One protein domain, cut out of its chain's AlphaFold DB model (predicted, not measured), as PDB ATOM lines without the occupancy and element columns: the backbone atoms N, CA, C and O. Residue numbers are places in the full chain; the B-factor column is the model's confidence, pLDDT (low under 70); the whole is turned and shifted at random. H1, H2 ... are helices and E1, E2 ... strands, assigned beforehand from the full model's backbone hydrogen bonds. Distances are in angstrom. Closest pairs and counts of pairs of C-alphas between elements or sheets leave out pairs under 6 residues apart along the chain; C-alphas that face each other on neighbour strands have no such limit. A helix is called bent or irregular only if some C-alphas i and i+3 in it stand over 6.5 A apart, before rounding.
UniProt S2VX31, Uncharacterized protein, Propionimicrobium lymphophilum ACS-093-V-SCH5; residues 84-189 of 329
ATOM      1  N   GLU A  84      20.500 -35.918 -17.979       91.81
ATOM      2  CA  GLU A  84      19.855 -37.167 -17.599       91.81
ATOM      3  C   GLU A  84      20.435 -38.268 -18.478       91.81
ATOM      4  O   GLU A  84      20.453 -38.124 -19.695       91.81
ATOM      5  N   ILE A  85      20.946 -39.339 -17.889       86.94
ATOM      6  CA  ILE A  85      21.497 -40.483 -18.617       86.94
ATOM      7  C   ILE A  85      20.534 -41.654 -18.433       86.94
ATOM      8  O   ILE A  85      20.164 -41.974 -17.302       86.94
ATOM      9  N   GLY A  86      20.094 -42.231 -19.550       74.94
ATOM     10  CA  GLY A  86      19.004 -43.199 -19.605       74.94
ATOM     11  C   GLY A  86      19.319 -44.567 -18.993       74.94
ATOM     12  O   GLY A  86      20.441 -44.896 -18.615       74.94
ATOM     13  N   ASP A  87      18.273 -45.376 -18.942       59.19
ATOM     14  CA  ASP A  87      18.139 -46.673 -18.276       59.19
ATOM     15  C   ASP A  87      18.941 -47.783 -18.981       59.19
ATOM     16  O   ASP A  87      19.355 -48.766 -18.363       59.19
ATOM     17  N   ASP A  88      19.184 -47.624 -20.291       58.53
ATOM     18  CA  ASP A  88      19.837 -48.630 -21.148       58.53
ATOM     19  C   ASP A  88      21.340 -48.806 -20.824       58.53
ATOM     20  O   ASP A  88      22.023 -49.690 -21.340       58.53
ATOM     21  N   PHE A  89      21.859 -48.035 -19.861       58.88
ATOM     22  CA  PHE A  89      23.173 -48.228 -19.240       58.88
ATOM     23  C   PHE A  89      23.247 -49.436 -18.270       58.88
ATOM     24  O   PHE A  89      24.187 -49.542 -17.484       58.88
ATOM     25  N   ARG A  90      22.322 -50.406 -18.372       52.06
ATOM     26  CA  ARG A  90      22.232 -51.646 -17.565       52.06
ATOM     27  C   ARG A  90      22.047 -51.452 -16.059       52.06
ATOM     28  O   ARG A  90      22.271 -52.399 -15.304       52.06
ATOM     29  N   VAL A  91      21.597 -50.283 -15.612       49.38
ATOM     30  CA  VAL A  91      21.185 -50.118 -14.216       49.38
ATOM     31  C   VAL A  91      19.695 -49.781 -14.172       49.38
ATOM     32  O   VAL A  91      19.311 -48.661 -14.503       49.38
ATOM     33  N   PRO A  92      18.833 -50.749 -13.815       50.75
ATOM     34  CA  PRO A  92      17.402 -50.508 -13.696       50.75
ATOM     35  C   PRO A  92      17.117 -49.565 -12.522       50.75
ATOM     36  O   PRO A  92      17.658 -49.766 -11.434       50.75
ATOM     37  N   GLY A  93      16.223 -48.589 -12.700       58.56
ATOM     38  CA  GLY A  93      15.668 -47.859 -11.556       58.56
ATOM     39  C   GLY A  93      15.060 -46.498 -11.867       58.56
ATOM     40  O   GLY A  93      13.910 -46.288 -11.504       58.56
ATOM     41  N   GLN A  94      15.805 -45.592 -12.504       64.12
ATOM     42  CA  GLN A  94      15.427 -44.222 -12.906       64.12
ATOM     43  C   GLN A  94      16.572 -43.639 -13.771       64.12
ATOM     44  O   GLN A  94      17.708 -44.100 -13.623       64.12
ATOM     45  N   PRO A  95      16.338 -42.609 -14.610       74.69
ATOM     46  CA  PRO A  95      17.425 -41.905 -15.288       74.69
ATOM     47  C   PRO A  95      18.396 -41.269 -14.279       74.69
ATOM     48  O   PRO A  95      17.989 -40.661 -13.284       74.69
ATOM     49  N   TYR A  96      19.696 -41.374 -14.549       85.50
ATOM     50  CA  TYR A  96      20.737 -40.770 -13.721       85.50
ATOM     51  C   TYR A  96      20.866 -39.287 -14.019       85.50
ATOM     52  O   TYR A  96      21.237 -38.902 -15.127       85.50
ATOM     53  N   VAL A  97      20.610 -38.448 -13.019       90.62
ATOM     54  CA  VAL A  97      20.686 -36.993 -13.164       90.62
ATOM     55  C   VAL A  97      22.003 -36.475 -12.599       90.62
ATOM     56  O   VAL A  97      22.311 -36.687 -11.427       90.62
ATOM     57  N   PHE A  98      22.751 -35.729 -13.409       92.38
ATOM     58  CA  PHE A  98      23.981 -35.059 -12.992       92.38
ATOM     59  C   PHE A  98      23.904 -33.560 -13.265       92.38
ATOM     60  O   PHE A  98      23.532 -33.139 -14.360       92.38
ATOM     61  N   THR A  99      24.323 -32.761 -12.285       93.62
ATOM     62  CA  THR A  99      24.492 -31.301 -12.403       93.62
ATOM     63  C   THR A  99      25.959 -30.872 -12.496       93.62
ATOM     64  O   THR A  99      26.266 -29.725 -12.803       93.62
ATOM     65  N   GLU A 100      26.894 -31.809 -12.314       92.19
ATOM     66  CA  GLU A 100      28.330 -31.582 -12.464       92.19
ATOM     67  C   GLU A 100      28.878 -32.375 -13.654       92.19
ATOM     68  O   GLU A 100      28.748 -33.601 -13.720       92.19
ATOM     69  N   ARG A 101      29.558 -31.682 -14.577       92.56
ATOM     70  CA  ARG A 101      30.152 -32.289 -15.785       92.56
ATOM     71  C   ARG A 101      31.146 -33.403 -15.455       92.56
ATOM     72  O   ARG A 101      31.182 -34.410 -16.155       92.56
ATOM     73  N   ALA A 102      31.935 -33.226 -14.393       91.50
ATOM     74  CA  ALA A 102      32.927 -34.206 -13.956       91.50
ATOM     75  C   ALA A 102      32.267 -35.512 -13.482       91.50
ATOM     76  O   ALA A 102      32.652 -36.580 -13.947       91.50
ATOM     77  N   LYS A 103      31.218 -35.422 -12.652       90.69
ATOM     78  CA  LYS A 103      30.453 -36.590 -12.182       90.69
ATOM     79  C   LYS A 103      29.731 -37.302 -13.328       90.69
ATOM     80  O   LYS A 103      29.781 -38.525 -13.419       90.69
ATOM     81  N   ALA A 104      29.133 -36.544 -14.252       89.94
ATOM     82  CA  ALA A 104      28.519 -37.112 -15.454       89.94
ATOM     83  C   ALA A 104      29.542 -37.857 -16.331       89.94
ATOM     84  O   ALA A 104      29.266 -38.937 -16.850       89.94
ATOM     85  N   ALA A 105      30.744 -37.294 -16.485       88.81
ATOM     86  CA  ALA A 105      31.828 -37.919 -17.232       88.81
ATOM     87  C   ALA A 105      32.340 -39.193 -16.539       88.81
ATOM     88  O   ALA A 105      32.574 -40.201 -17.203       88.81
ATOM     89  N   GLU A 106      32.511 -39.181 -15.221       87.06
ATOM     90  CA  GLU A 106      32.903 -40.366 -14.453       87.06
ATOM     91  C   GLU A 106      31.880 -41.502 -14.605       87.06
ATOM     92  O   GLU A 106      32.249 -42.640 -14.925       87.06
ATOM     93  N   PHE A 107      30.590 -41.174 -14.490       85.62
ATOM     94  CA  PHE A 107      29.502 -42.124 -14.706       85.62
ATOM     95  C   PHE A 107      29.513 -42.695 -16.127       85.62
ATOM     96  O   PHE A 107      29.487 -43.912 -16.316       85.62
ATOM     97  N   PHE A 108      29.637 -41.838 -17.145       81.38
ATOM     98  CA  PHE A 108      29.714 -42.300 -18.529       81.38
ATOM     99  C   PHE A 108      30.923 -43.220 -18.756       81.38
ATOM    100  O   PHE A 108      30.796 -44.257 -19.395       81.38
ATOM    101  N   ASN A 109      32.095 -42.899 -18.201       80.69
ATOM    102  CA  ASN A 109      33.303 -43.717 -18.363       80.69
ATOM    103  C   ASN A 109      33.131 -45.153 -17.855       80.69
ATOM    104  O   ASN A 109      33.630 -46.087 -18.482       80.69
ATOM    105  N   THR A 110      32.440 -45.310 -16.728       77.75
ATOM    106  CA  THR A 110      32.213 -46.605 -16.077       77.75
ATOM    107  C   THR A 110      31.103 -47.418 -16.750       77.75
ATOM    108  O   THR A 110      31.138 -48.644 -16.682       77.75
ATOM    109  N   HIS A 111      30.181 -46.771 -17.480       76.06
ATOM    110  CA  HIS A 111      28.986 -47.425 -18.033       76.06
ATOM    111  C   HIS A 111      28.899 -47.429 -19.580       76.06
ATOM    112  O   HIS A 111      28.086 -48.160 -20.146       76.06
ATOM    113  N   ARG A 112      29.765 -46.699 -20.306       72.12
ATOM    114  CA  ARG A 112      29.724 -46.548 -21.787       72.12
ATOM    115  C   ARG A 112      29.898 -47.819 -22.613       72.12
ATOM    116  O   ARG A 112      29.669 -47.785 -23.820       72.12
ATOM    117  N   ASP A 113      30.367 -48.913 -22.015       68.50
ATOM    118  CA  ASP A 113      30.470 -50.193 -22.725       68.50
ATOM    119  C   ASP A 113      29.094 -50.868 -22.879       68.50
ATOM    120  O   ASP A 113      28.982 -51.861 -23.592       68.50
ATOM    121  N   LEU A 114      28.038 -50.353 -22.220       65.25
ATOM    122  CA  LEU A 114      26.674 -50.912 -22.248       65.25
ATOM    123  C   LEU A 114      26.685 -52.436 -21.983       65.25
ATOM    124  O   LEU A 114      25.992 -53.238 -22.617       65.25
ATOM    125  N   GLY A 115      27.588 -52.837 -21.077       57.59
ATOM    126  CA  GLY A 115      27.964 -54.212 -20.745       57.59
ATOM    127  C   GLY A 115      28.430 -55.090 -21.919       57.59
ATOM    128  O   GLY A 115      28.120 -56.281 -21.969       57.59
ATOM    129  N   GLY A 116      29.162 -54.513 -22.870       61.44
ATOM    130  CA  GLY A 116      29.846 -55.200 -23.967       61.44
ATOM    131  C   GLY A 116      29.082 -55.231 -25.292       61.44
ATOM    132  O   GLY A 116      29.639 -55.684 -26.291       61.44
ATOM    133  N   ARG A 117      27.836 -54.732 -25.342       64.00
ATOM    134  CA  ARG A 117      26.979 -54.764 -26.546       64.00
ATOM    135  C   ARG A 117      27.639 -54.053 -27.727       64.00
ATOM    136  O   ARG A 117      27.791 -54.627 -28.800       64.00
ATOM    137  N   LEU A 118      28.150 -52.847 -27.491       63.59
ATOM    138  CA  LEU A 118      28.783 -52.065 -28.547       63.59
ATOM    139  C   LEU A 118      30.092 -52.700 -29.049       63.59
ATOM    140  O   LEU A 118      30.404 -52.614 -30.237       63.59
ATOM    141  N   ARG A 119      30.850 -53.378 -28.173       64.56
ATOM    142  CA  ARG A 119      32.065 -54.125 -28.551       64.56
ATOM    143  C   ARG A 119      31.763 -55.361 -29.392       64.56
ATOM    144  O   ARG A 119      32.544 -55.675 -30.291       64.56
ATOM    145  N   LEU A 120      30.670 -56.064 -29.098       59.12
ATOM    146  CA  LEU A 120      30.234 -57.238 -29.858       59.12
ATOM    147  C   LEU A 120      29.809 -56.836 -31.274       59.12
ATOM    148  O   LEU A 120      30.321 -57.383 -32.250       59.12
ATOM    149  N   ASP A 121      28.995 -55.791 -31.392       65.81
ATOM    150  CA  ASP A 121      28.526 -55.303 -32.691       65.81
ATOM    151  C   ASP A 121      29.641 -54.642 -33.518       65.81
ATOM    152  O   ASP A 121      29.630 -54.700 -34.749       65.81
ATOM    153  N   ALA A 122      30.636 -54.030 -32.860       57.41
ATOM    154  CA  ALA A 122      31.843 -53.496 -33.502       57.41
ATOM    155  C   ALA A 122      32.665 -54.556 -34.221       57.41
ATOM    156  O   ALA A 122      33.134 -54.310 -35.328       57.41
ATOM    157  N   ARG A 123      32.806 -55.739 -33.626       60.28
ATOM    158  CA  ARG A 123      33.562 -56.835 -34.241       60.28
ATOM    159  C   ARG A 123      32.828 -57.489 -35.408       60.28
ATOM    160  O   ARG A 123      33.480 -58.046 -36.281       60.28
ATOM    161  N   ALA A 124      31.502 -57.399 -35.435       62.81
ATOM    162  CA  ALA A 124      30.666 -58.002 -36.467       62.81
ATOM    163  C   ALA A 124      30.324 -57.052 -37.636       62.81
ATOM    164  O   ALA A 124      29.605 -57.449 -38.548       62.81
ATOM    165  N   GLY A 125      30.803 -55.798 -37.626       65.81
ATOM    166  CA  GLY A 125      30.489 -54.810 -38.670       65.81
ATOM    167  C   GLY A 125      29.016 -54.385 -38.703       65.81
ATOM    168  O   GLY A 125      28.536 -53.872 -39.713       65.81
ATOM    169  N   ILE A 126      28.291 -54.602 -37.603       69.94
ATOM    170  CA  ILE A 126      26.843 -54.417 -37.523       69.94
ATOM    171  C   ILE A 126      26.504 -52.928 -37.384       69.94
ATOM    172  O   ILE A 126      27.128 -52.186 -36.610       69.94
ATOM    173  N   ARG A 127      25.483 -52.502 -38.138       80.50
ATOM    174  CA  ARG A 127      24.774 -51.242 -37.900       80.50
ATOM    175  C   ARG A 127      23.787 -51.439 -36.762       80.50
ATOM    176  O   ARG A 127      23.021 -52.398 -36.796       80.50
ATOM    177  N   GLY A 128      23.774 -50.524 -35.808       77.94
ATOM    178  CA  GLY A 128      22.845 -50.599 -34.695       77.94
ATOM    179  C   GLY A 128      22.347 -49.243 -34.233       77.94
ATOM    180  O   GLY A 128      22.836 -48.180 -34.632       77.94
ATOM    181  N   ASP A 129      21.334 -49.328 -33.386       82.69
ATOM    182  CA  ASP A 129      20.652 -48.213 -32.756       82.69
ATOM    183  C   ASP A 129      20.598 -48.499 -31.255       82.69
ATOM    184  O   ASP A 129      20.125 -49.559 -30.837       82.69
ATOM    185  N   LEU A 130      21.159 -47.585 -30.469       77.50
ATOM    186  CA  LEU A 130      21.147 -47.633 -29.008       77.50
ATOM    187  C   LEU A 130      20.008 -46.785 -28.427       77.50
ATOM    188  O   LEU A 130      19.901 -46.671 -27.213       77.50
ATOM    189  N   GLY A 131      19.178 -46.174 -29.277       83.81
ATOM    190  CA  GLY A 131      18.125 -45.266 -28.846       83.81
ATOM    191  C   GLY A 131      18.682 -44.046 -28.115       83.81
ATOM    192  O   GLY A 131      19.845 -43.666 -28.287       83.81
ATOM    193  N   VAL A 132      17.829 -43.417 -27.307       87.19
ATOM    194  CA  VAL A 132      18.168 -42.237 -26.504       87.19
ATOM    195  C   VAL A 132      19.057 -42.642 -25.331       87.19
ATOM    196  O   VAL A 132      18.612 -43.323 -24.412       87.19
ATOM    197  N   LEU A 133      20.313 -42.184 -25.339       84.56
ATOM    198  CA  LEU A 133      21.257 -42.453 -24.250       84.56
ATOM    199  C   LEU A 133      21.244 -41.368 -23.178       84.56
ATOM    200  O   LEU A 133      21.526 -41.649 -22.013       84.56
ATOM    201  N   ALA A 134      20.978 -40.122 -23.557       88.94
ATOM    202  CA  ALA A 134      20.960 -39.030 -22.601       88.94
ATOM    203  C   ALA A 134      20.084 -37.872 -23.060       88.94
ATOM    204  O   ALA A 134      19.978 -37.606 -24.254       88.94
ATOM    205  N   THR A 135      19.555 -37.128 -22.100       93.25
ATOM    206  CA  THR A 135      18.888 -35.847 -22.308       93.25
ATOM    207  C   THR A 135      19.746 -34.736 -21.715       93.25
ATOM    208  O   THR A 135      20.010 -34.721 -20.514       93.25
ATOM    209  N   VAL A 136      20.188 -33.782 -22.531       94.75
ATOM    210  CA  VAL A 136      20.973 -32.615 -22.083       94.75
ATOM    211  C   VAL A 136      20.488 -31.359 -22.789       94.75
ATOM    212  O   VAL A 136      20.169 -31.391 -23.973       94.75
ATOM    213  N   GLY A 137      20.386 -30.249 -22.055       94.19
ATOM    214  CA  GLY A 137      19.866 -28.991 -22.606       94.19
ATOM    215  C   GLY A 137      18.452 -29.122 -23.181       94.19
ATOM    216  O   GLY A 137      18.137 -28.481 -24.179       94.19
ATOM    217  N   GLY A 138      17.630 -30.005 -22.599       93.44
ATOM    218  CA  GLY A 138      16.287 -30.330 -23.086       93.44
ATOM    219  C   GLY A 138      16.245 -31.199 -24.349       93.44
ATOM    220  O   GLY A 138      15.163 -31.452 -24.870       93.44
ATOM    221  N   GLN A 139      17.392 -31.674 -24.846       95.56
ATOM    222  CA  GLN A 139      17.472 -32.490 -26.058       95.56
ATOM    223  C   GLN A 139      17.701 -33.966 -25.734       95.56
ATOM    224  O   GLN A 139      18.746 -34.272 -25.154       95.56
ATOM    225  N   PRO A 140      16.795 -34.879 -26.136       93.44
ATOM    226  CA  PRO A 140      17.084 -36.304 -26.159       93.44
ATOM    227  C   PRO A 140      18.115 -36.574 -27.256       93.44
ATOM    228  O   PRO A 140      17.918 -36.231 -28.424       93.44
ATOM    229  N   ILE A 141      19.239 -37.163 -26.871       91.88
ATOM    230  CA  ILE A 141      20.326 -37.502 -27.775       91.88
ATOM    231  C   ILE A 141      20.379 -39.014 -27.927       91.88
ATOM    232  O   ILE A 141      20.668 -39.757 -26.980       91.88
ATOM    233  N   SER A 142      20.115 -39.442 -29.153       89.31
ATOM    234  CA  SER A 142      20.212 -40.827 -29.579       89.31
ATOM    235  C   SER A 142      21.613 -41.172 -30.063       89.31
ATOM    236  O   SER A 142      22.379 -40.302 -30.497       89.31
ATOM    237  N   VAL A 143      21.951 -42.459 -29.970       86.31
ATOM    238  CA  VAL A 143      23.214 -42.977 -30.489       86.31
ATOM    239  C   VAL A 143      22.981 -44.091 -31.492       86.31
ATOM    240  O   VAL A 143      22.505 -45.174 -31.165       86.31
ATOM    241  N   ARG A 144      23.404 -43.835 -32.729       86.69
ATOM    242  CA  ARG A 144      23.427 -44.809 -33.824       86.69
ATOM    243  C   ARG A 144      24.862 -45.108 -34.198       86.69
ATOM    244  O   ARG A 144      25.757 -44.307 -33.948       86.69
ATOM    245  N   TYR A 145      25.114 -46.255 -34.805       85.31
ATOM    246  CA  TYR A 145      26.480 -46.637 -35.138       85.31
ATOM    247  C   TYR A 145      26.524 -47.571 -36.348       85.31
ATOM    248  O   TYR A 145      25.656 -48.417 -36.537       85.31
ATOM    249  N   ASP A 146      27.561 -47.425 -37.170       84.88
ATOM    250  CA  ASP A 146      27.916 -48.304 -38.292       84.88
ATOM    251  C   ASP A 146      29.362 -48.772 -38.149       84.88
ATOM    252  O   ASP A 146      30.041 -48.313 -37.232       84.88
ATOM    253  N   SER A 147      29.826 -49.706 -38.978       79.06
ATOM    254  CA  SER A 147      31.117 -50.383 -38.796       79.06
ATOM    255  C   SER A 147      32.307 -49.459 -38.483       79.06
ATOM    256  O   SER A 147      33.226 -49.901 -37.796       79.06
ATOM    257  N   ALA A 148      32.281 -48.192 -38.907       82.94
ATOM    258  CA  ALA A 148      33.359 -47.231 -38.693       82.94
ATOM    259  C   ALA A 148      32.998 -46.056 -37.768       82.94
ATOM    260  O   ALA A 148      33.899 -45.470 -37.165       82.94
ATOM    261  N   THR A 149      31.718 -45.708 -37.627       86.75
ATOM    262  CA  THR A 149      31.285 -44.423 -37.060       86.75
ATOM    263  C   THR A 149      30.225 -44.601 -35.983       86.75
ATOM    264  O   THR A 149      29.315 -45.418 -36.107       86.75
ATOM    265  N   VAL A 150      30.314 -43.786 -34.935       85.75
ATOM    266  CA  VAL A 150      29.238 -43.559 -33.971       85.75
ATOM    267  C   VAL A 150      28.663 -42.164 -34.188       85.75
ATOM    268  O   VAL A 150      29.406 -41.188 -34.299       85.75
ATOM    269  N   TYR A 151      27.342 -42.082 -34.250       89.56
ATOM    270  CA  TYR A 151      26.553 -40.881 -34.472       89.56
ATOM    271  C   TYR A 151      25.839 -40.500 -33.178       89.56
ATOM    272  O   TYR A 151      25.112 -41.312 -32.613       89.56
ATOM    273  N   PHE A 152      26.044 -39.265 -32.737       90.25
ATOM    274  CA  PHE A 152      25.275 -38.600 -31.689       90.25
ATOM    275  C   PHE A 152      24.287 -37.678 -32.357       90.25
ATOM    276  O   PHE A 152      24.723 -36.746 -33.034       90.25
ATOM    277  N   GLU A 153      22.998 -37.920 -32.186       93.69
ATOM    278  CA  GLU A 153      21.973 -37.217 -32.948       93.69
ATOM    279  C   GLU A 153      20.856 -36.747 -32.021       93.69
ATOM    280  O   GLU A 153      20.468 -37.467 -31.104       93.69
ATOM    281  N   VAL A 154      20.322 -35.546 -32.249       94.69
ATOM    282  CA  VAL A 154      19.069 -35.150 -31.592       94.69
ATOM    283  C   VAL A 154      17.973 -36.078 -32.122       94.69
ATOM    284  O   VAL A 154      17.796 -36.169 -33.333       94.69
ATOM    285  N   ASP A 155      17.296 -36.805 -31.235       91.44
ATOM    286  CA  ASP A 155      16.487 -37.988 -31.581       91.44
ATOM    287  C   ASP A 155      15.403 -37.715 -32.639       91.44
ATOM    288  O   ASP A 155      15.322 -38.387 -33.666       91.44
ATOM    289  N   ASP A 156      14.629 -36.650 -32.452       89.75
ATOM    290  CA  ASP A 156      13.590 -36.204 -33.386       89.75
ATOM    291  C   ASP A 156      14.128 -35.337 -34.536       89.75
ATOM    292  O   ASP A 156      13.377 -34.943 -35.435       89.75
ATOM    293  N   MET A 157      15.431 -35.041 -34.535       92.12
ATOM    294  CA  MET A 157      16.080 -34.238 -35.560       92.12
ATOM    295  C   MET A 157      17.492 -34.750 -35.922       92.12
ATOM    296  O   MET A 157      18.475 -34.026 -35.724       92.12
ATOM    297  N   PRO A 158      17.615 -35.950 -36.537       91.19
ATOM    298  CA  PRO A 158      18.898 -36.637 -36.740       91.19
ATOM    299  C   PRO A 158      19.957 -35.866 -37.544       91.19
ATOM    300  O   PRO A 158      21.154 -36.123 -37.452       91.19
ATOM    301  N   GLN A 159      19.542 -34.881 -38.344       89.19
ATOM    302  CA  GLN A 159      20.446 -33.943 -39.022       89.19
ATOM    303  C   GLN A 159      21.326 -33.124 -38.061       89.19
ATOM    304  O   GLN A 159      22.417 -32.699 -38.446       89.19
ATOM    305  N   ILE A 160      20.866 -32.879 -36.829       92.38
ATOM    306  CA  ILE A 160      21.665 -32.256 -35.782       92.38
ATOM    307  C   ILE A 160      22.485 -33.380 -35.178       92.38
ATOM    308  O   ILE A 160      22.048 -34.059 -34.249       92.38
ATOM    309  N   ARG A 161      23.677 -33.592 -35.737       93.44
ATOM    310  CA  ARG A 161      24.543 -34.681 -35.299       93.44
ATOM    311  C   ARG A 161      26.008 -34.332 -35.160       93.44
ATOM    312  O   ARG A 161      26.532 -33.386 -35.760       93.44
ATOM    313  N   ARG A 162      26.691 -35.158 -34.379       91.81
ATOM    314  CA  ARG A 162      28.147 -35.234 -34.285       91.81
ATOM    315  C   ARG A 162      28.578 -36.677 -34.461       91.81
ATOM    316  O   ARG A 162      27.859 -37.596 -34.091       91.81
ATOM    317  N   THR A 163      29.759 -36.863 -35.024       90.31
ATOM    318  CA  THR A 163      30.313 -38.187 -35.291       90.31
ATOM    319  C   THR A 163      31.577 -38.416 -34.487       90.31
ATOM    320  O   THR A 163      32.295 -37.478 -34.132       90.31
ATOM    321  N   LEU A 164      31.854 -39.683 -34.222       86.44
ATOM    322  CA  LEU A 164      33.073 -40.161 -33.596       86.44
ATOM    323  C   LEU A 164      33.506 -41.439 -34.312       86.44
ATOM    324  O   LEU A 164      32.654 -42.249 -34.677       86.44
ATOM    325  N   ALA A 165      34.809 -41.643 -34.507       85.62
ATOM    326  CA  ALA A 165      35.283 -42.935 -34.985       85.62
ATOM    327  C   ALA A 165      34.908 -44.020 -33.966       85.62
ATOM    328  O   ALA A 165      35.013 -43.818 -32.755       85.62
ATOM    329  N   ARG A 166      34.481 -45.192 -34.434       78.12
ATOM    330  CA  ARG A 166      34.009 -46.265 -33.551       78.12
ATOM    331  C   ARG A 166      35.086 -46.714 -32.557       78.12
ATOM    332  O   ARG A 166      34.773 -46.955 -31.396       78.12
ATOM    333  N   ASN A 167      36.354 -46.740 -32.968       77.69
ATOM    334  CA  ASN A 167      37.476 -47.041 -32.069       77.69
ATOM    335  C   ASN A 167      37.641 -45.978 -30.970       77.69
ATOM    336  O   ASN A 167      37.958 -46.307 -29.826       77.69
ATOM    337  N   ASP A 168      37.355 -44.715 -31.287       80.75
ATOM    338  CA  ASP A 168      37.466 -43.611 -30.337       80.75
ATOM    339  C   ASP A 168      36.339 -43.609 -29.306       80.75
ATOM    340  O   ASP A 168      36.491 -42.974 -28.265       80.75
ATOM    341  N   TRP A 169      35.236 -44.337 -29.520       78.75
ATOM    342  CA  TRP A 169      34.193 -44.503 -28.500       78.75
ATOM    343  C   TRP A 169      34.764 -45.041 -27.182       78.75
ATOM    344  O   TRP A 169      34.419 -44.558 -26.101       78.75
ATOM    345  N   PHE A 170      35.684 -46.007 -27.276       73.81
ATOM    346  CA  PHE A 170      36.321 -46.642 -26.120       73.81
ATOM    347  C   PHE A 170      37.570 -45.906 -25.633       73.81
ATOM    348  O   PHE A 170      37.988 -46.116 -24.498       73.81
ATOM    349  N   ASN A 171      38.152 -45.029 -26.451       73.12
ATOM    350  CA  ASN A 171      39.422 -44.367 -26.135       73.12
ATOM    351  C   ASN A 171      39.260 -42.881 -25.780       73.12
ATOM    352  O   ASN A 171      40.135 -42.296 -25.152       73.12
ATOM    353  N   THR A 172      38.130 -42.265 -26.133       70.06
ATOM    354  CA  THR A 172      37.803 -40.878 -25.781       70.06
ATOM    355  C   THR A 172      37.704 -40.720 -24.264       70.06
ATOM    356  O   THR A 172      37.008 -41.498 -23.609       70.06
ATOM    357  N   THR A 173      38.321 -39.673 -23.712       69.38
ATOM    358  CA  THR A 173      38.087 -39.238 -22.327       69.38
ATOM    359  C   THR A 173      36.614 -38.884 -22.148       69.38
ATOM    360  O   THR A 173      36.087 -38.076 -22.914       69.38
ATOM    361  N   SER A 174      35.932 -39.414 -21.134       71.12
ATOM    362  CA  SER A 174      34.498 -39.151 -20.943       71.12
ATOM    363  C   SER A 174      34.127 -37.676 -20.771       71.12
ATOM    364  O   SER A 174      33.013 -37.295 -21.124       71.12
ATOM    365  N   ALA A 175      35.053 -36.812 -20.347       76.81
ATOM    366  CA  ALA A 175      34.843 -35.361 -20.374       76.81
ATOM    367  C   ALA A 175      34.559 -34.836 -21.801       76.81
ATOM    368  O   ALA A 175      33.705 -33.969 -21.999       76.81
ATOM    369  N   GLY A 176      35.218 -35.404 -22.817       80.19
ATOM    370  CA  GLY A 176      34.995 -35.077 -24.227       80.19
ATOM    371  C   GLY A 176      33.649 -35.572 -24.757       80.19
ATOM    372  O   GLY A 176      33.085 -34.952 -25.654       80.19
ATOM    373  N   PHE A 177      33.097 -36.648 -24.190       81.50
ATOM    374  CA  PHE A 177      31.748 -37.111 -24.510       81.50
ATOM    375  C   PHE A 177      30.689 -36.125 -24.012       81.50
ATOM    376  O   PHE A 177      29.905 -35.621 -24.811       81.50
ATOM    377  N   ILE A 178      30.726 -35.778 -22.720       88.19
ATOM    378  CA  ILE A 178      29.784 -34.818 -22.126       88.19
ATOM    379  C   ILE A 178      29.844 -33.478 -22.864       88.19
ATOM    380  O   ILE A 178      28.812 -32.931 -23.241       88.19
ATOM    381  N   THR A 179      31.055 -33.003 -23.171       89.00
ATOM    382  CA  THR A 179      31.258 -31.775 -23.952       89.00
ATOM    383  C   THR A 179      30.629 -31.864 -25.346       89.00
ATOM    384  O   THR A 179      30.018 -30.902 -25.808       89.00
ATOM    385  N   ARG A 180      30.744 -33.006 -26.041       88.12
ATOM    386  CA  ARG A 180      30.118 -33.205 -27.359       88.12
ATOM    387  C   ARG A 180      28.594 -33.178 -27.279       88.12
ATOM    388  O   ARG A 180      27.983 -32.515 -28.110       88.12
ATOM    389  N   MET A 181      28.009 -33.851 -26.289       89.38
ATOM    390  CA  MET A 181      26.559 -33.877 -26.060       89.38
ATOM    391  C   MET A 181      26.030 -32.475 -25.739       89.38
ATOM    392  O   MET A 181      25.053 -32.020 -26.328       89.38
ATOM    393  N   GLU A 182      26.737 -31.745 -24.876       92.19
ATOM    394  CA  GLU A 182      26.403 -30.365 -24.528       92.19
ATOM    395  C   GLU A 182      26.500 -29.434 -25.748       92.19
ATOM    396  O   GLU A 182      25.595 -28.645 -26.014       92.19
ATOM    397  N   ASN A 183      27.575 -29.544 -26.533       92.31
ATOM    398  CA  ASN A 183      27.741 -28.753 -27.752       92.31
ATOM    399  C   ASN A 183      26.683 -29.095 -28.807       92.31
ATOM    400  O   ASN A 183      26.235 -28.198 -29.518       92.31
ATOM    401  N   LEU A 184      26.270 -30.362 -28.911       92.56
ATOM    402  CA  LEU A 184      25.180 -30.774 -29.792       92.56
ATOM    403  C   LEU A 184      23.873 -30.081 -29.387       92.56
ATOM    404  O   LEU A 184      23.257 -29.415 -30.221       92.56
ATOM    405  N   ALA A 185      23.508 -30.141 -28.104       92.62
ATOM    406  CA  ALA A 185      22.316 -29.476 -27.583       92.62
ATOM    407  C   ALA A 185      22.358 -27.951 -27.784       92.62
ATOM    408  O   ALA A 185      21.361 -27.356 -28.185       92.62
ATOM    409  N   LYS A 186      23.527 -27.315 -27.624       92.38
ATOM    410  CA  LYS A 186      23.709 -25.872 -27.884       92.38
ATOM    411  C   LYS A 186      23.471 -25.465 -29.338       92.38
ATOM    412  O   LYS A 186      23.111 -24.320 -29.594       92.38
ATOM    413  N   THR A 187      23.670 -26.370 -30.299       92.12
ATOM    414  CA  THR A 187      23.405 -26.076 -31.722       92.12
ATOM    415  C   THR A 187      21.940 -26.219 -32.113       92.12
ATOM    416  O   THR A 187      21.532 -25.700 -33.151       92.12
ATOM    417  N   ALA A 188      21.148 -26.901 -31.289       91.94
ATOM    418  CA  ALA A 188      19.746 -27.185 -31.539       91.94
ATOM    419  C   ALA A 188      18.870 -25.920 -31.714       91.94
ATOM    420  O   ALA A 188      18.197 -25.822 -32.743       91.94
ATOM    421  N   PRO A 189      18.945 -24.894 -30.838       94.19
ATOM    422  CA  PRO A 189      18.119 -23.689 -30.978       94.19
ATOM    423  C   PRO A 189      18.483 -22.810 -32.185       94.19
ATOM    424  O   PRO A 189      17.714 -21.934 -32.567       94.19
TER     425      PRO A 189
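What this domain is: This is residues 84 to 189 of the 329 residues of an uncharacterized protein of Propionimicrobium lymphophilum ACS-093-V-SCH5 (UniProt S2VX31). A strongly twisted sheet of four antiparallel strands, E2 to E5, has the long helix H4 packed slantwise over one face, while H2 and H3 sit at one end of the sheet, by the start of E2 and the end of E5. H1 lies off the sheet, its middle packed on the beginning of H4. The 106 printed residues hold four named helices and five named strands, in the order E1 H1 H2 E2 E3 E4 E5 H3 H4, and the class is mixed, helices and strands. The whole is compact and rounded, with a radius of gyration of the C-alphas of 12.8 A and spans of 36 by 29 by 24 A.

How they stand to each other: E2, residues 128 to 136, E3, residues 139 to 145, E4, residues 149 to 154, and E5, residues 157 to 165, form a meander, each strand the antiparallel neighbour of the one before. E2 and E3, a hairpin, have N 130 and O 143 within hydrogen-bond range at 2.8 A. In the hairpin E3 and E4, N 151 and O 144 are 2.7 A apart, and in the hairpin E4 and E5, N 152 and O 162 are 2.8 A apart. E5 bends by 65 degrees at residue 160. H4, residues 174 to 189, is on the sheet at a height over the sheet of 6.8 A, only just over E4 alone: 4 of its C-alphas fall on E4 and 2 each on E3 and E5. It runs slantwise to the strands, at 44 degrees to E4 on the local plane. H2, residues 114 to 123, and H3, residues 166 to 171, are on the sheet too, and with H4 they make two layers, helices on one face of a sheet. H2 and H3 are close but not clearly touching, the closest C-alphas being those of Ala 122 and Arg 166, 7.5 A apart. H1, residues 101 to 111, touches H4 residues 174 to 178 alone, at a steep tilt of 64 degrees, opposite ways; the closest C-alphas, of Ala 105 and Ser 174, are 4.7 A apart. E1, residues 96 to 98, pairs with no named strand; E1 and E2 are near each other. Every O i to N i+4 pair is within hydrogen-bond range in H1, against 4 of 6 in H2, 11 of 12 in H4 and 0 of 2 in H3, where 3 of 3 O i to N i+3 pairs are.

Where its parts are: E2 spans 22.0 A from C-alpha 128 at (22.845, -50.599, -34.695), E3 19.1 A, E4 16.3 A and E5 21.1 A. H4 spans 24.7 A and ends at C-alpha 189, (18.119, -23.689, -30.978). H1 spans 15.3 A, H2 15.0 A, H3 9.4 A and E1 6.6 A, from C-alpha 96 at (20.737, -40.770, -13.721). H2 is irregular, C-alphas 115 and 118 being 8.1 A apart, and H4 only just, C-alphas 186 and 189 being 6.8 A apart.

The domain as a whole: The C-alphas of Ala 124 and Pro 189, the two farthest apart, are 36.9 A apart. The printed part has no cut, and its eight links between named elements are tight. Mean pLDDT of the printed part is 81.0; residues 87 to 94, 113 to 126 and 173 are under 70.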